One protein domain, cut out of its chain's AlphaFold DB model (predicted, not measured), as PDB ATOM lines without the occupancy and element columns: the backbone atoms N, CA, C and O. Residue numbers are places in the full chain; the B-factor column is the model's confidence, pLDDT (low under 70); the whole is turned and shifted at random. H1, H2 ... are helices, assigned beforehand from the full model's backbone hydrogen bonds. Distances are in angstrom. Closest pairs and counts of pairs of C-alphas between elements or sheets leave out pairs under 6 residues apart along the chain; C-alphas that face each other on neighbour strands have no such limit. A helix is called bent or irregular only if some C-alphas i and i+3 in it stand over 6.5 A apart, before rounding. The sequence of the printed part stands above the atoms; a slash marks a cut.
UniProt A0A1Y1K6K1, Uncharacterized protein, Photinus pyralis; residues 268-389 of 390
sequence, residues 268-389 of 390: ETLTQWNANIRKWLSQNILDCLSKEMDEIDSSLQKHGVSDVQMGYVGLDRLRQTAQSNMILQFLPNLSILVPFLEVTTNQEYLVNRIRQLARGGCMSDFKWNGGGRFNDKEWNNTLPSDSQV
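AT A GLANCE: This is residues 268 to 389 of the 390 residues of an uncharacterized protein of Photinus pyralis (UniProt A0A1Y1K6K1). One long helix, H1, makes the longest axis, and the rest folds back along one side of it: H5 crosses H1 steeply, while H2, H3 and H4 cluster near its last residues. A wide loop, residues 362 to 385, leads from H5 to little H6 beside it, and residues 268 to 273 of H1 stick out. The printed part has 122 residues with six named helices, H1 to H6 in order, and no named strand, all helix. It is compact, with a radius of gyration of the C-alphas of 15.7 A, and elongated, spanning 53 by 28 by 20 A.

HOW THE PARTS SIT: H1, residues 268 to 302, touches H5, residues 347 to 361, with residues 278 to 290 alone; the closest C-alphas, Ser 282 and Ala 358, are 5.0 A apart, at a steep tilt of 52 degrees, opposite ways. H2, residues 315 to 323, touches H4, residues 332 to 341, closest at the C-alphas of Ala 322 and Ser 335, 5.1 A, at a shallow tilt of 23 degrees, opposite ways. H1 and H4 are close but not clearly touching, the C-alphas of Ile 296 and Leu 334 being closest at 7.0 A. H3, residues 325 to 330, touches no helix. H6, residues 386 to 389, only just touches H5, with 3 pairs of C-alphas within 8 A, closest Leu 350 and Val 389 at 7.2 A. Every O i to N i+4 pair is within hydrogen-bond range in H2, against 28 of 31 in H1, 3 of 6 in H4, 9 of 11 in H5 and 0 of 2 in H3, where 2 of 3 O i to N i+3 pairs are; H6 is too short for such a pair.

IN THESE COORDINATES: H1 begins at C-alpha 268 (4.498, -0.652, 0.336) and is 49.4 A long. H2 is 12.3 A, H3 9.2 A, H4 15.5 A and H5 22.4 A. H5 is irregular, with C-alphas 357 and 360 7.8 A apart, and H4 only just, with C-alphas 336 and 339 6.7 A apart. H6, 4.9 A, ends at C-alpha 389 (-7.362, 15.605, -17.448).

THE WHOLE: The C-alphas farthest apart, Glu 268 and Met 326, are 52.7 A apart. The printed part has no cut; the links H1 to H2 and H5 to H6 are long. Mean pLDDT of the printed part is 86.6, and no printed residue is under 70.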
ATOM      1  N   GLU A 268       5.850  -0.503  -0.208       85.56
ATOM      2  CA  GLU A 268       4.498  -0.652   0.336       85.56
ATOM      3  C   GLU A 268       3.912   0.699   0.776       85.56
ATOM      4  O   GLU A 268       2.785   1.043   0.418       85.56
ATOM      5  N   THR A 269       4.709   1.525   1.460       85.06
ATOM      6  CA  THR A 269       4.313   2.878   1.869       85.06
ATOM      7  C   THR A 269       4.062   3.777   0.659       85.06
ATOM      8  O   THR A 269       3.067   4.501   0.636       85.06
ATOM      9  N   LEU A 270       4.896   3.685  -0.381       86.25
ATOM     10  CA  LEU A 270       4.693   4.419  -1.633       86.25
ATOM     11  C   LEU A 270       3.387   4.009  -2.332       86.25
ATOM     12  O   LEU A 270       2.637   4.862  -2.810       86.25
ATOM     13  N   THR A 271       3.089   2.710  -2.354       88.25
ATOM     14  CA  THR A 271       1.839   2.181  -2.918       88.25
ATOM     15  C   THR A 271       0.630   2.695  -2.136       88.25
ATOM     16  O   THR A 271      -0.346   3.149  -2.737       88.25
ATOM     17  N   GLN A 272       0.724   2.723  -0.805       89.62
ATOM     18  CA  GLN A 272      -0.319   3.267   0.058       89.62
ATOM     19  C   GLN A 272      -0.527   4.769  -0.168       89.62
ATOM     20  O   GLN A 272      -1.665   5.231  -0.246       89.62
ATOM     21  N   TRP A 273       0.547   5.549  -0.306       90.19
ATOM     22  CA  TRP A 273       0.452   6.978  -0.616       90.19
ATOM     23  C   TRP A 273      -0.196   7.223  -1.976       90.19
ATOM     24  O   TRP A 273      -1.069   8.079  -2.084       90.19
ATOM     25  N   ASN A 274       0.159   6.432  -2.990       89.75
ATOM     26  CA  ASN A 274      -0.460   6.511  -4.309       89.75
ATOM     27  C   ASN A 274      -1.968   6.208  -4.236       89.75
ATOM     28  O   ASN A 274      -2.778   6.990  -4.730       89.75
ATOM     29  N   ALA A 275      -2.361   5.139  -3.538       88.81
ATOM     30  CA  ALA A 275      -3.769   4.806  -3.317       88.81
ATOM     31  C   ALA A 275      -4.519   5.922  -2.565       88.81
ATOM     32  O   ALA A 275      -5.625   6.300  -2.954       88.81
ATOM     33  N   ASN A 276      -3.903   6.494  -1.527       91.38
ATOM     34  CA  ASN A 276      -4.477   7.602  -0.767       91.38
ATOM     35  C   ASN A 276      -4.677   8.848  -1.638       91.38
ATOM     36  O   ASN A 276      -5.746   9.453  -1.580       91.38
ATOM     37  N   ILE A 277      -3.692   9.210  -2.467       91.25
ATOM     38  CA  ILE A 277      -3.783  10.361  -3.378       91.25
ATOM     39  C   ILE A 277      -4.853  10.122  -4.444       91.25
ATOM     40  O   ILE A 277      -5.688  10.995  -4.651       91.25
ATOM     41  N   ARG A 278      -4.907   8.941  -5.074       90.94
ATOM     42  CA  ARG A 278      -5.953   8.605  -6.064       90.94
ATOM     43  C   ARG A 278      -7.355   8.661  -5.466       90.94
ATOM     44  O   ARG A 278      -8.293   9.174  -6.081       90.94
ATOM     45  N   LYS A 279      -7.506   8.156  -4.243       90.62
ATOM     46  CA  LYS A 279      -8.763   8.235  -3.498       90.62
ATOM     47  C   LYS A 279      -9.123   9.678  -3.158       90.62
ATOM     48  O   LYS A 279     -10.265  10.080  -3.338       90.62
ATOM     49  N   TRP A 280      -8.153  10.467  -2.708       91.88
ATOM     50  CA  TRP A 280      -8.369  11.878  -2.412       91.88
ATOM     51  C   TRP A 280      -8.773  12.662  -3.667       91.88
ATOM     52  O   TRP A 280      -9.778  13.367  -3.628       91.88
ATOM     53  N   LEU A 281      -8.057  12.476  -4.779       91.94
ATOM     54  CA  LEU A 281      -8.299  13.138  -6.061       91.94
ATOM     55  C   LEU A 281      -9.693  12.804  -6.609       91.94
ATOM     56  O   LEU A 281     -10.462  13.709  -6.933       91.94
ATOM     57  N   SER A 282     -10.065  11.521  -6.629       91.12
ATOM     58  CA  SER A 282     -11.408  11.116  -7.068       91.12
ATOM     59  C   SER A 282     -12.526  11.648  -6.177       91.12
ATOM     60  O   SER A 282     -13.532  12.110  -6.700       91.12
ATOM     61  N   GLN A 283     -12.369  11.611  -4.851       89.25
ATOM     62  CA  GLN A 283     -13.440  11.987  -3.922       89.25
ATOM     63  C   GLN A 283     -13.594  13.497  -3.723       89.25
ATOM     64  O   GLN A 283     -14.699  13.953  -3.448       89.25
ATOM     65  N   ASN A 284     -12.507  14.266  -3.813       88.00
ATOM     66  CA  ASN A 284     -12.532  15.695  -3.493       88.00
ATOM     67  C   ASN A 284     -12.536  16.574  -4.735       88.00
ATOM     68  O   ASN A 284     -13.194  17.606  -4.720       88.00
ATOM     69  N   ILE A 285     -11.816  16.190  -5.791       91.56
ATOM     70  CA  ILE A 285     -11.685  17.025  -6.986       91.56
ATOM     71  C   ILE A 285     -12.636  16.519  -8.065       91.56
ATOM     72  O   ILE A 285     -13.542  17.246  -8.446       91.56
ATOM     73  N   LEU A 286     -12.495  15.267  -8.513       91.38
ATOM     74  CA  LEU A 286     -13.268  14.766  -9.658       91.38
ATOM     75  C   LEU A 286     -14.765  14.612  -9.349       91.38
ATOM     76  O   LEU A 286     -15.595  15.018 -10.156       91.38
ATOM     77  N   ASP A 287     -15.125  14.070  -8.181       91.56
ATOM     78  CA  ASP A 287     -16.528  13.962  -7.757       91.56
ATOM     79  C   ASP A 287     -17.156  15.349  -7.543       91.56
ATOM     80  O   ASP A 287     -18.263  15.602  -8.017       91.56
ATOM     81  N   CYS A 288     -16.428  16.277  -6.912       89.94
ATOM     82  CA  CYS A 288     -16.884  17.659  -6.741       89.94
ATOM     83  C   CYS A 288     -17.093  18.351  -8.091       89.94
ATOM     84  O   CYS A 288     -18.135  18.956  -8.312       89.94
ATOM     85  N   LEU A 289     -16.134  18.209  -9.005       91.06
ATOM     86  CA  LEU A 289     -16.199  18.774 -10.344       91.06
ATOM     87  C   LEU A 289     -17.386  18.210 -11.128       91.06
ATOM     88  O   LEU A 289     -18.147  18.967 -11.713       91.06
ATOM     89  N   SER A 290     -17.592  16.892 -11.091       91.56
ATOM     90  CA  SER A 290     -18.721  16.264 -11.781       91.56
ATOM     91  C   SER A 290     -20.078  16.763 -11.270       91.56
ATOM     92  O   SER A 290     -20.973  17.013 -12.072       91.56
ATOM     93  N   LYS A 291     -20.212  16.982  -9.955       91.25
ATOM     94  CA  LYS A 291     -21.430  17.534  -9.346       91.25
ATOM     95  C   LYS A 291     -21.635  18.992  -9.710       91.25
ATOM     96  O   LYS A 291     -22.741  19.353 -10.083       91.25
ATOM     97  N   GLU A 292     -20.579  19.799  -9.658       91.06
ATOM     98  CA  GLU A 292     -20.634  21.202 -10.073       91.06
ATOM     99  C   GLU A 292     -21.078  21.317 -11.538       91.06
ATOM    100  O   GLU A 292     -21.915  22.149 -11.872       91.06
ATOM    101  N   MET A 293     -20.585  20.432 -12.410       90.25
ATOM    102  CA  MET A 293     -21.008  20.382 -13.809       90.25
ATOM    103  C   MET A 293     -22.500  20.062 -13.952       90.25
ATOM    104  O   MET A 293     -23.204  20.754 -14.687       90.25
ATOM    105  N   ASP A 294     -23.002  19.069 -13.214       90.94
ATOM    106  CA  ASP A 294     -24.421  18.696 -13.233       90.94
ATOM    107  C   ASP A 294     -25.320  19.786 -12.600       90.94
ATOM    108  O   ASP A 294     -26.452  20.008 -13.043       90.94
ATOM    109  N   GLU A 295     -24.829  20.498 -11.580       91.50
ATOM    110  CA  GLU A 295     -25.505  21.640 -10.952       91.50
ATOM    111  C   GLU A 295     -25.598  22.833 -11.908       91.50
ATOM    112  O   GLU A 295     -26.671  23.432 -12.039       91.50
ATOM    113  N   ILE A 296     -24.514  23.137 -12.627       89.81
ATOM    114  CA  ILE A 296     -24.493  24.160 -13.674       89.81
ATOM    115  C   ILE A 296     -25.463  23.787 -14.797       89.81
ATOM    116  O   ILE A 296     -26.315  24.607 -15.139       89.81
ATOM    117  N   ASP A 297     -25.402  22.561 -15.322       90.69
ATOM    118  CA  ASP A 297     -26.313  22.104 -16.379       90.69
ATOM    119  C   ASP A 297     -27.782  22.191 -15.920       90.69
ATOM    120  O   ASP A 297     -28.657  22.644 -16.664       90.69
ATOM    121  N   SER A 298     -28.066  21.834 -14.663       90.06
ATOM    122  CA  SER A 298     -29.401  21.963 -14.066       90.06
ATOM    123  C   SER A 298     -29.840  23.422 -13.912       90.06
ATOM    124  O   SER A 298     -31.023  23.735 -14.057       90.06
ATOM    125  N   SER A 299     -28.911  24.323 -13.588       88.38
ATOM    126  CA  SER A 299     -29.173  25.758 -13.468       88.38
ATOM    127  C   SER A 299     -29.464  26.384 -14.834       88.38
ATOM    128  O   SER A 299     -30.470  27.076 -14.995       88.38
ATOM    129  N   LEU A 300     -28.666  26.057 -15.853       87.44
ATOM    130  CA  LEU A 300     -28.864  26.524 -17.228       87.44
ATOM    131  C   LEU A 300     -30.233  26.097 -17.776       87.44
ATOM    132  O   LEU A 300     -30.953  26.924 -18.338       87.44
ATOM    133  N   GLN A 301     -30.654  24.857 -17.506       89.00
ATOM    134  CA  GLN A 301     -31.993  24.375 -17.864       89.00
ATOM    135  C   GLN A 301     -33.115  25.152 -17.158       89.00
ATOM    136  O   GLN A 301     -34.103  25.519 -17.793       89.00
ATOM    137  N   LYS A 302     -32.972  25.452 -15.858       87.19
ATOM    138  CA  LYS A 302     -33.967  26.235 -15.096       87.19
ATOM    139  C   LYS A 302     -34.114  27.665 -15.612       87.19
ATOM    140  O   LYS A 302     -35.212  28.213 -15.567       87.19
ATOM    141  N   HIS A 303     -33.027  28.256 -16.100       84.31
ATOM    142  CA  HIS A 303     -33.002  29.614 -16.640       84.31
ATOM    143  C   HIS A 303     -33.329  29.691 -18.145       84.31
ATOM    144  O   HIS A 303     -33.288  30.776 -18.719       84.31
ATOM    145  N   GLY A 304     -33.704  28.571 -18.777       82.31
ATOM    146  CA  GLY A 304     -34.159  28.527 -20.172       82.31
ATOM    147  C   GLY A 304     -33.043  28.434 -21.218       82.31
ATOM    148  O   GLY A 304     -33.332  28.535 -22.406       82.31
ATOM    149  N   VAL A 305     -31.794  28.205 -20.798       83.94
ATOM    150  CA  VAL A 305     -30.611  28.039 -21.667       83.94
ATOM    151  C   VAL A 305     -30.254  26.552 -21.775       83.94
ATOM    152  O   VAL A 305     -29.134  26.120 -21.518       83.94
ATOM    153  N   SER A 306     -31.247  25.727 -22.107       80.50
ATOM    154  CA  SER A 306     -31.081  24.270 -22.206       80.50
ATOM    155  C   SER A 306     -30.225  23.834 -23.399       80.50
ATOM    156  O   SER A 306     -29.856  22.665 -23.488       80.50
ATOM    157  N   ASP A 307     -29.935  24.747 -24.329       81.25
ATOM    158  CA  ASP A 307     -29.107  24.512 -25.512       81.25
ATOM    159  C   ASP A 307     -27.601  24.554 -25.210       81.25
ATOM    160  O   ASP A 307     -26.806  24.145 -26.056       81.25
ATOM    161  N   VAL A 308     -27.212  25.028 -24.018       82.88
ATOM    162  CA  VAL A 308     -25.829  25.066 -23.534       82.88
ATOM    163  C   VAL A 308     -25.673  24.052 -22.407       82.88
ATOM    164  O   VAL A 308     -25.974  24.338 -21.255       82.88
ATOM    165  N   GLN A 309     -25.216  22.851 -22.757       84.12
ATOM    166  CA  GLN A 309     -24.884  21.789 -21.805       84.12
ATOM    167  C   GLN A 309     -23.410  21.421 -21.914       84.12
ATOM    168  O   GLN A 309     -22.861  21.302 -23.020       84.12
ATOM    169  N   MET A 310     -22.771  21.204 -20.768       83.06
ATOM    170  CA  MET A 310     -21.371  20.813 -20.726       83.06
ATOM    171  C   MET A 310     -21.154  19.439 -21.364       83.06
ATOM    172  O   MET A 310     -21.860  18.470 -21.094       83.06
ATOM    173  N   GLY A 311     -20.156  19.357 -22.244       81.00
ATOM    174  CA  GLY A 311     -19.851  18.156 -23.023       81.00
ATOM    175  C   GLY A 311     -20.575  18.074 -24.369       81.00
ATOM    176  O   GLY A 311     -20.012  17.517 -25.300       81.00
ATOM    177  N   TYR A 312     -21.754  18.682 -24.521       83.25
ATOM    178  CA  TYR A 312     -22.467  18.721 -25.809       83.25
ATOM    179  C   TYR A 312     -22.166  19.980 -26.620       83.25
ATOM    180  O   TYR A 312     -22.254  19.980 -27.848       83.25
ATOM    181  N   VAL A 313     -21.805  21.066 -25.937       84.50
ATOM    182  CA  VAL A 313     -21.486  22.347 -26.561       84.50
ATOM    183  C   VAL A 313     -19.978  22.572 -26.602       84.50
ATOM    184  O   VAL A 313     -19.257  22.279 -25.651       84.50
ATOM    185  N   GLY A 314     -19.500  23.096 -27.733       83.88
ATOM    186  CA  GLY A 314     -18.098  23.463 -27.913       83.88
ATOM    187  C   GLY A 314     -17.659  24.588 -26.971       83.88
ATOM    188  O   GLY A 314     -18.458  25.442 -26.575       83.88
ATOM    189  N   LEU A 315     -16.364  24.604 -26.658       85.31
ATOM    190  CA  LEU A 315     -15.758  25.509 -25.681       85.31
ATOM    191  C   LEU A 315     -16.053  26.994 -25.959       85.31
ATOM    192  O   LEU A 315     -16.351  27.741 -25.032       85.31
ATOM    193  N   ASP A 316     -16.040  27.419 -27.225       84.81
ATOM    194  CA  ASP A 316     -16.262  28.824 -27.596       84.81
ATOM    195  C   ASP A 316     -17.664  29.319 -27.233       84.81
ATOM    196  O   ASP A 316     -17.825  30.422 -26.707       84.81
ATOM    197  N   ARG A 317     -18.686  28.490 -27.470       85.50
ATOM    198  CA  ARG A 317     -20.067  28.813 -27.095       85.50
ATOM    199  C   ARG A 317     -20.219  28.833 -25.576       85.50
ATOM    200  O   ARG A 317     -20.825  29.758 -25.050       85.50
ATOM    201  N   LEU A 318     -19.618  27.867 -24.872       86.31
ATOM    202  CA  LEU A 318     -19.636  27.827 -23.408       86.31
ATOM    203  C   LEU A 318     -18.979  29.079 -22.801       86.31
ATOM    204  O   LEU A 318     -19.529  29.678 -21.880       86.31
ATOM    205  N   ARG A 319     -17.849  29.522 -23.368       87.25
ATOM    206  CA  ARG A 319     -17.139  30.743 -22.961       87.25
ATOM    207  C   ARG A 319     -17.984  31.999 -23.185       87.25
ATOM    208  O   ARG A 319     -18.063  32.838 -22.293       87.25
ATOM    209  N   GLN A 320     -18.639  32.125 -24.340       87.19
ATOM    210  CA  GLN A 320     -19.530  33.258 -24.624       87.19
ATOM    211  C   GLN A 320     -20.713  33.307 -23.651       87.19
ATOM    212  O   GLN A 320     -21.043  34.373 -23.130       87.19
ATOM    213  N   THR A 321     -21.314  32.154 -23.349       85.12
ATOM    214  CA  THR A 321     -22.390  32.063 -22.357       85.12
ATOM    215  C   THR A 321     -21.883  32.434 -20.965       85.12
ATOM    216  O   THR A 321     -22.519  33.237 -20.291       85.12
ATOM    217  N   ALA A 322     -20.702  31.959 -20.559       85.12
ATOM    218  CA  ALA A 322     -20.100  32.299 -19.269       85.12
ATOM    219  C   ALA A 322     -19.817  33.804 -19.094       85.12
ATOM    220  O   ALA A 322     -19.848  34.303 -17.973       85.12
ATOM    221  N   GLN A 323     -19.557  34.528 -20.187       86.31
ATOM    222  CA  GLN A 323     -19.287  35.972 -20.184       86.31
ATOM    223  C   GLN A 323     -20.548  36.841 -20.292       86.31
ATOM    224  O   GLN A 323     -20.472  38.061 -20.140       86.31
ATOM    225  N   SER A 324     -21.715  36.248 -20.554       85.69
ATOM    226  CA  SER A 324     -22.967  36.996 -20.609       85.69
ATOM    227  C   SER A 324     -23.300  37.575 -19.232       85.69
ATOM    228  O   SER A 324     -23.369  36.852 -18.238       85.69
ATOM    229  N   ASN A 325     -23.560  38.886 -19.176       80.00
ATOM    230  CA  ASN A 325     -23.864  39.609 -17.934       80.00
ATOM    231  C   ASN A 325     -25.025  38.993 -17.142       80.00
ATOM    232  O   ASN A 325     -25.032  39.062 -15.917       80.00
ATOM    233  N   MET A 326     -25.997  38.389 -17.832       78.38
ATOM    234  CA  MET A 326     -27.102  37.690 -17.178       78.38
ATOM    235  C   MET A 326     -26.582  36.453 -16.434       78.38
ATOM    236  O   MET A 326     -26.850  36.304 -15.248       78.38
ATOM    237  N   ILE A 327     -25.781  35.621 -17.106       81.06
ATOM    238  CA  ILE A 327     -25.226  34.371 -16.569       81.06
ATOM    239  C   ILE A 327     -24.258  34.638 -15.417       81.06
ATOM    240  O   ILE A 327     -24.318  33.953 -14.403       81.06
ATOM    241  N   LEU A 328     -23.424  35.677 -15.511       80.69
ATOM    242  CA  LEU A 328     -22.486  36.043 -14.444       80.69
ATOM    243  C   LEU A 328     -23.172  36.386 -13.115       80.69
ATOM    244  O   LEU A 328     -22.594  36.149 -12.056       80.69
ATOM    245  N   GLN A 329     -24.393  36.928 -13.154       79.06
ATOM    246  CA  GLN A 329     -25.129  37.285 -11.939       79.06
ATOM    247  C   GLN A 329     -25.722  36.070 -11.225       79.06
ATOM    248  O   GLN A 329     -25.796  36.075  -9.998       79.06
ATOM    249  N   PHE A 330     -26.145  35.039 -11.963       79.56
ATOM    250  CA  PHE A 330     -26.797  33.869 -11.368       79.56
ATOM    251  C   PHE A 330     -25.899  32.625 -11.289       79.56
ATOM    252  O   PHE A 330     -26.188  31.725 -10.504       79.56
ATOM    253  N   LEU A 331     -24.817  32.562 -12.071       83.38
ATOM    254  CA  LEU A 331     -23.914  31.415 -12.154       83.38
ATOM    255  C   LEU A 331     -22.439  31.842 -12.312       83.38
ATOM    256  O   LEU A 331     -21.803  31.550 -13.329       83.38
ATOM    257  N   PRO A 332     -21.853  32.500 -11.295       80.44
ATOM    258  CA  PRO A 332     -20.452  32.921 -11.338       80.44
ATOM    259  C   PRO A 332     -19.479  31.735 -11.467       80.44
ATOM    260  O   PRO A 332     -18.408  31.875 -12.058       80.44
ATOM    261  N   ASN A 333     -19.869  30.554 -10.975       85.31
ATOM    262  CA  ASN A 333     -19.044  29.344 -10.986       85.31
ATOM    263  C   ASN A 333     -18.713  28.852 -12.402       85.31
ATOM    264  O   ASN A 333     -17.633  28.307 -12.620       85.31
ATOM    265  N   LEU A 334     -19.585  29.103 -13.386       84.06
ATOM    266  CA  LEU A 334     -19.326  28.717 -14.774       84.06
ATOM    267  C   LEU A 334     -18.086  29.435 -15.335       84.06
ATOM    268  O   LEU A 334     -17.269  28.812 -16.004       84.06
ATOM    269  N   SER A 335     -17.901  30.720 -15.017       84.56
ATOM    270  CA  SER A 335     -16.737  31.498 -15.472       84.56
ATOM    271  C   SER A 335     -15.421  30.982 -14.875       84.56
ATOM    272  O   SER A 335     -14.389  30.979 -15.542       84.56
ATOM    273  N   ILE A 336     -15.471  30.473 -13.641       86.06
ATOM    274  CA  ILE A 336     -14.323  29.850 -12.967       86.06
ATOM    275  C   ILE A 336     -13.992  28.496 -13.599       86.06
ATOM    276  O   ILE A 336     -12.824  28.128 -13.682       86.06
ATOM    277  N   LEU A 337     -15.006  27.756 -14.050       86.62
ATOM    278  CA  LEU A 337     -14.842  26.410 -14.583       86.62
ATOM    279  C   LEU A 337     -14.305  26.382 -16.024       86.62
ATOM    280  O   LEU A 337     -13.526  25.493 -16.365       86.62
ATOM    281  N   VAL A 338     -14.690  27.349 -16.866       86.50
ATOM    282  CA  VAL A 338     -14.323  27.382 -18.296       86.50
ATOM    283  C   VAL A 338     -12.813  27.220 -18.550       86.50
ATOM    284  O   VAL A 338     -12.481  26.365 -19.369       86.50
ATOM    285  N   PRO A 339     -11.897  27.923 -17.847       86.06
ATOM    286  CA  PRO A 339     -10.451  27.750 -18.023       86.06
ATOM    287  C   PRO A 339      -9.952  26.310 -17.836       86.06
ATOM    288  O   PRO A 339      -9.019  25.882 -18.510       86.06
ATOM    289  N   PHE A 340     -10.582  25.534 -16.951       84.00
ATOM    290  CA  PHE A 340     -10.200  24.139 -16.703       84.00
ATOM    291  C   PHE A 340     -10.686  23.187 -17.801       84.00
ATOM    292  O   PHE A 340     -10.151  22.091 -17.960       84.00
ATOM    293  N   LEU A 341     -11.674  23.606 -18.590       85.50
ATOM    294  CA  LEU A 341     -12.192  22.840 -19.718       85.50
ATOM    295  C   LEU A 341     -11.384  23.067 -21.007       85.50
ATOM    296  O   LEU A 341     -11.576  22.337 -21.977       85.50
ATOM    297  N   GLU A 342     -10.448  24.023 -21.035       84.75
ATOM    298  CA  GLU A 342      -9.681  24.395 -22.238       84.75
ATOM    299  C   GLU A 342      -8.603  23.378 -22.644       84.75
ATOM    300  O   GLU A 342      -7.971  23.523 -23.690       84.75
ATOM    301  N   VAL A 343      -8.419  22.315 -21.857       83.56
ATOM    302  CA  VAL A 343      -7.440  21.244 -22.110       83.56
ATOM    303  C   VAL A 343      -7.670  20.554 -23.461       83.56
ATOM    304  O   VAL A 343      -6.723  20.090 -24.096       83.56
ATOM    305  N   THR A 344      -8.920  20.466 -23.924       83.19
ATOM    306  CA  THR A 344      -9.243  19.858 -25.219       83.19
ATOM    307  C   THR A 344     -10.428  20.532 -25.895       83.19
ATOM    308  O   THR A 344     -11.359  21.018 -25.257       83.19
ATOM    309  N   THR A 345     -10.436  20.511 -27.225       83.06
ATOM    310  CA  THR A 345     -11.601  20.913 -28.019       83.06
ATOM    311  C   THR A 345     -12.731  19.883 -27.937       83.06
ATOM    312  O   THR A 345     -13.896  20.241 -28.107       83.06
ATOM    313  N   ASN A 346     -12.417  18.617 -27.632       87.56
ATOM    314  CA  ASN A 346     -13.405  17.552 -27.482       87.56
ATOM    315  C   ASN A 346     -13.983  17.531 -26.059       87.56
ATOM    316  O   ASN A 346     -13.585  16.733 -25.205       87.56
ATOM    317  N   GLN A 347     -14.934  18.432 -25.823       89.75
ATOM    318  CA  GLN A 347     -15.617  18.576 -24.538       89.75
ATOM    319  C   GLN A 347     -16.380  17.307 -24.141       89.75
ATOM    320  O   GLN A 347     -16.354  16.917 -22.978       89.75
ATOM    321  N   GLU A 348     -17.006  16.620 -25.097       89.56
ATOM    322  CA  GLU A 348     -17.784  15.404 -24.842       89.56
ATOM    323  C   GLU A 348     -16.912  14.300 -24.226       89.56
ATOM    324  O   GLU A 348     -17.277  13.692 -23.214       89.56
ATOM    325  N   TYR A 349     -15.711  14.100 -24.782       90.81
ATOM    326  CA  TYR A 349     -14.731  13.171 -24.229       90.81
ATOM    327  C   TYR A 349     -14.284  13.591 -22.828       90.81
ATOM    328  O   TYR A 349     -14.286  12.759 -21.922       90.81
ATOM    329  N   LEU A 350     -13.921  14.864 -22.638       91.00
ATOM    330  CA  LEU A 350     -13.416  15.376 -21.362       91.00
ATOM    331  C   LEU A 350     -14.434  15.184 -20.235       91.00
ATOM    332  O   LEU A 350     -14.121  14.578 -19.211       91.00
ATOM    333  N   VAL A 351     -15.670  15.638 -20.452       90.75
ATOM    334  CA  VAL A 351     -16.756  15.533 -19.472       90.75
ATOM    335  C   VAL A 351     -17.053  14.070 -19.147       90.75
ATOM    336  O   VAL A 351     -17.163  13.697 -17.975       90.75
ATOM    337  N   ASN A 352     -17.140  13.208 -20.163       91.12
ATOM    338  CA  ASN A 352     -17.356  11.784 -19.934       91.12
ATOM    339  C   ASN A 352     -16.179  11.150 -19.177       91.12
ATOM    340  O   ASN A 352     -16.392  10.320 -18.295       91.12
ATOM    341  N   ARG A 353     -14.937  11.555 -19.467       91.19
ATOM    342  CA  ARG A 353     -13.754  10.993 -18.814       91.19
ATOM    343  C   ARG A 353     -13.642  11.416 -17.354       91.19
ATOM    344  O   ARG A 353     -13.395  10.551 -16.518       91.19
ATOM    345  N   ILE A 354     -13.914  12.681 -17.029       91.44
ATOM    346  CA  ILE A 354     -14.002  13.165 -15.640       91.44
ATOM    347  C   ILE A 354     -15.047  12.352 -14.871       91.44
ATOM    348  O   ILE A 354     -14.751  11.813 -13.804       91.44
ATOM    349  N   ARG A 355     -16.242  12.166 -15.452       90.56
ATOM    350  CA  ARG A 355     -17.304  11.342 -14.850       90.56
ATOM    351  C   ARG A 355     -16.875   9.884 -14.671       90.56
ATOM    352  O   ARG A 355     -17.193   9.287 -13.649       90.56
ATOM    353  N   GLN A 356     -16.154   9.297 -15.626       90.19
ATOM    354  CA  GLN A 356     -15.627   7.933 -15.498       90.19
ATOM    355  C   GLN A 356     -14.581   7.820 -14.385       90.19
ATOM    356  O   GLN A 356     -14.662   6.901 -13.580       90.19
ATOM    357  N   LEU A 357     -13.632   8.755 -14.303       90.19
ATOM    358  CA  LEU A 357     -12.575   8.738 -13.287       90.19
ATOM    359  C   LEU A 357     -13.108   9.039 -11.876       90.19
ATOM    360  O   LEU A 357     -12.553   8.546 -10.891       90.19
ATOM    361  N   ALA A 358     -14.200   9.801 -11.770       89.38
ATOM    362  CA  ALA A 358     -14.919  10.020 -10.517       89.38
ATOM    363  C   ALA A 358     -15.646   8.751 -10.020       89.38
ATOM    364  O   ALA A 358     -15.830   8.569  -8.812       89.38
ATOM    365  N   ARG A 359     -16.041   7.832 -10.919       84.94
ATOM    366  CA  ARG A 359     -16.723   6.586 -10.534       84.94
ATOM    367  C   ARG A 359     -15.790   5.688  -9.717       84.94
ATOM    368  O   ARG A 359     -14.608   5.533  -9.999       84.94
ATOM    369  N   GLY A 360     -16.335   5.074  -8.668       73.38
ATOM    370  CA  GLY A 360     -15.618   4.084  -7.854       73.38
ATOM    371  C   GLY A 360     -14.641   4.648  -6.811       73.38
ATOM    372  O   GLY A 360     -14.192   3.892  -5.955       73.38
ATOM    373  N   GLY A 361     -14.352   5.957  -6.800       74.25
ATOM    374  CA  GLY A 361     -13.641   6.628  -5.700       74.25
ATOM    375  C   GLY A 361     -12.174   6.222  -5.488       74.25
ATOM    376  O   GLY A 361     -11.655   6.419  -4.391       74.25
ATOM    377  N   CYS A 362     -11.521   5.626  -6.493       78.62
ATOM    378  CA  CYS A 362     -10.089   5.286  -6.455       78.62
ATOM    379  C   CYS A 362      -9.377   5.433  -7.821       78.62
ATOM    380  O   CYS A 362      -8.224   5.032  -7.958       78.62
ATOM    381  N   MET A 363     -10.043   5.993  -8.843       84.94
ATOM    382  CA  MET A 363      -9.486   6.143 -10.200       84.94
ATOM    383  C   MET A 363      -8.875   4.835 -10.745       84.94
ATOM    384  O   MET A 363      -7.752   4.823 -11.251       84.94
ATOM    385  N   SER A 364      -9.581   3.709 -10.606       83.06
ATOM    386  CA  SER A 364      -9.089   2.382 -11.021       83.06
ATOM    387  C   SER A 364      -8.739   2.319 -12.508       83.06
ATOM    388  O   SER A 364      -7.773   1.664 -12.889       83.06
ATOM    389  N   ASP A 365      -9.487   3.059 -13.326       84.50
ATOM    390  CA  ASP A 365      -9.363   3.058 -14.784       84.50
ATOM    391  C   ASP A 365      -8.358   4.100 -15.297       84.50
ATOM    392  O   ASP A 365      -8.291   4.346 -16.505       84.50
ATOM    393  N   PHE A 366      -7.608   4.739 -14.391       89.19
ATOM    394  CA  PHE A 366      -6.625   5.766 -14.715       89.19
ATOM    395  C   PHE A 366      -5.402   5.185 -15.425       89.19
ATOM    396  O   PHE A 366      -4.769   4.236 -14.953       89.19
ATOM    397  N   LYS A 367      -5.016   5.822 -16.529       88.94
ATOM    398  CA  LYS A 367      -3.849   5.501 -17.346       88.94
ATOM    399  C   LYS A 367      -3.028   6.766 -17.567       88.94
ATOM    400  O   LYS A 367      -3.435   7.648 -18.310       88.94
ATOM    401  N   TRP A 368      -1.836   6.822 -16.973       86.12
ATOM    402  CA  TRP A 368      -0.958   7.998 -17.031       86.12
ATOM    403  C   TRP A 368      -0.725   8.518 -18.459       86.12
ATOM    404  O   TRP A 368      -0.941   9.687 -18.728       86.12
ATOM    405  N   ASN A 369      -0.325   7.649 -19.388       87.75
ATOM    406  CA  ASN A 369      -0.009   8.002 -20.778       87.75
ATOM    407  C   ASN A 369      -1.106   7.588 -21.770       87.75
ATOM    408  O   ASN A 369      -0.817   7.358 -22.943       87.75
ATOM    409  N   GLY A 370      -2.340   7.424 -21.303       88.12
ATOM    410  CA  GLY A 370      -3.445   6.981 -22.141       88.12
ATOM    411  C   GLY A 370      -4.769   7.530 -21.647       88.12
ATOM    412  O   GLY A 370      -4.807   8.451 -20.839       88.12
ATOM    413  N   GLY A 371      -5.859   6.943 -22.122       88.81
ATOM    414  CA  GLY A 371      -7.194   7.346 -21.711       88.81
ATOM    415  C   GLY A 371      -8.226   6.230 -21.800       88.81
ATOM    416  O   GLY A 371      -7.905   5.035 -21.892       88.81
ATOM    417  N   GLY A 372      -9.488   6.642 -21.730       86.69
ATOM    418  CA  GLY A 372     -10.651   5.761 -21.719       86.69
ATOM    419  C   GLY A 372     -11.208   5.464 -23.106       86.69
ATOM    420  O   GLY A 372     -10.894   6.139 -24.084       86.69
ATOM    421  N   ARG A 373     -12.090   4.463 -23.180       86.06
ATOM    422  CA  ARG A 373     -12.898   4.211 -24.378       86.06
ATOM    423  C   ARG A 373     -13.999   5.267 -24.481       86.06
ATOM    424  O   ARG A 373     -14.639   5.592 -23.479       86.06
ATOM    425  N   PHE A 374     -14.233   5.776 -25.686       84.69
ATOM    426  CA  PHE A 374     -15.222   6.815 -25.952       84.69
ATOM    427  C   PHE A 374     -15.889   6.607 -27.313       84.69
ATOM    428  O   PHE A 374     -15.191   6.416 -28.305       84.69
ATOM    429  N   ASN A 375     -17.226   6.627 -27.357       82.25
ATOM    430  CA  ASN A 375     -18.030   6.376 -28.564       82.25
ATOM    431  C   ASN A 375     -17.542   5.145 -29.354       82.25
ATOM    432  O   ASN A 375     -17.249   5.226 -30.545       82.25
ATOM    433  N   ASP A 376     -17.371   4.029 -28.632       83.62
ATOM    434  CA  ASP A 376     -16.881   2.724 -29.112       83.62
ATOM    435  C   ASP A 376     -15.479   2.709 -29.738       83.62
ATOM    436  O   ASP A 376     -15.015   1.675 -30.218       83.62
ATOM    437  N   LYS A 377     -14.753   3.827 -29.665       85.81
ATOM    438  CA  LYS A 377     -13.362   3.945 -30.101       85.81
ATOM    439  C   LYS A 377     -12.425   3.922 -28.905       85.81
ATOM    440  O   LYS A 377     -12.707   4.497 -27.849       85.81
ATOM    441  N   GLU A 378     -11.299   3.242 -29.070       85.94
ATOM    442  CA  GLU A 378     -10.215   3.304 -28.097       85.94
ATOM    443  C   GLU A 378      -9.571   4.692 -28.087       85.94
ATOM    444  O   GLU A 378      -9.661   5.454 -29.054       85.94
ATOM    445  N   TRP A 379      -8.935   5.024 -26.965       90.38
ATOM    446  CA  TRP A 379      -8.194   6.269 -26.828       90.38
ATOM    447  C   TRP A 379      -7.094   6.372 -27.891       90.38
ATOM    448  O   TRP A 379      -6.416   5.394 -28.203       90.38
ATOM    449  N   ASN A 380      -6.894   7.578 -28.414       86.19
ATOM    450  CA  ASN A 380      -5.830   7.899 -29.351       86.19
ATOM    451  C   ASN A 380      -5.119   9.197 -28.927       86.19
ATOM    452  O   ASN A 380      -5.643   9.978 -28.137       86.19
ATOM    453  N   ASN A 381      -3.963   9.482 -29.530       83.50
ATOM    454  CA  ASN A 381      -3.157  10.670 -29.210       83.50
ATOM    455  C   ASN A 381      -3.826  12.016 -29.568       83.50
ATOM    456  O   ASN A 381      -3.246  13.065 -29.309       83.50
ATOM    457  N   THR A 382      -5.010  12.009 -30.194       84.94
ATOM    458  CA  THR A 382      -5.779  13.240 -30.463       84.94
ATOM    459  C   THR A 382      -6.651  13.658 -29.280       84.94
ATOM    460  O   THR A 382      -7.122  14.792 -29.235       84.94
ATOM    461  N   LEU A 383      -6.871  12.746 -28.329       87.06
ATOM    462  CA  LEU A 383      -7.623  12.979 -27.104       87.06
ATOM    463  C   LEU A 383      -6.654  13.174 -25.934       87.06
ATOM    464  O   LEU A 383      -5.583  12.560 -25.918       87.06
ATOM    465  N   PRO A 384      -7.018  13.982 -24.924       87.56
ATOM    466  CA  PRO A 384      -6.160  14.167 -23.767       87.56
ATOM    467  C   PRO A 384      -5.970  12.843 -23.017       87.56
ATOM    468  O   PRO A 384      -6.889  12.023 -22.900       87.56
ATOM    469  N   SER A 385      -4.750  12.636 -22.535       90.81
ATOM    470  CA  SER A 385      -4.416  11.560 -21.597       90.81
ATOM    471  C   SER A 385      -4.990  11.853 -20.211       90.81
ATOM    472  O   SER A 385      -5.249  13.008 -19.875       90.81
ATOM    473  N   ASP A 386      -5.160  10.837 -19.367       90.94
ATOM    474  CA  ASP A 386      -5.731  11.049 -18.035       90.94
ATOM    475  C   ASP A 386      -4.863  11.962 -17.162       90.94
ATOM    476  O   ASP A 386      -5.402  12.671 -16.318       90.94
ATOM    477  N   SER A 387      -3.543  11.993 -17.382       88.06
ATOM    478  CA  SER A 387      -2.637  12.930 -16.706       88.06
ATOM    479  C   SER A 387      -2.776  14.379 -17.173       88.06
ATOM    480  O   SER A 387      -2.217  15.262 -16.547       88.06
ATOM    481  N   GLN A 388      -3.411  14.623 -18.322       87.19
ATOM    482  CA  GLN A 388      -3.763  15.976 -18.769       87.19
ATOM    483  C   GLN A 388      -5.155  16.380 -18.275       87.19
ATOM    484  O   GLN A 388      -5.445  17.566 -18.176       87.19
ATOM    485  N   VAL A 389      -6.019  15.397 -18.005       87.44
ATOM    486  CA  VAL A 389      -7.362  15.605 -17.448       87.44
ATOM    487  C   VAL A 389      -7.315  15.864 -15.936       87.44
ATOM    488  O   VAL A 389      -8.166  16.593 -15.430       87.44
TER     489      VAL A 389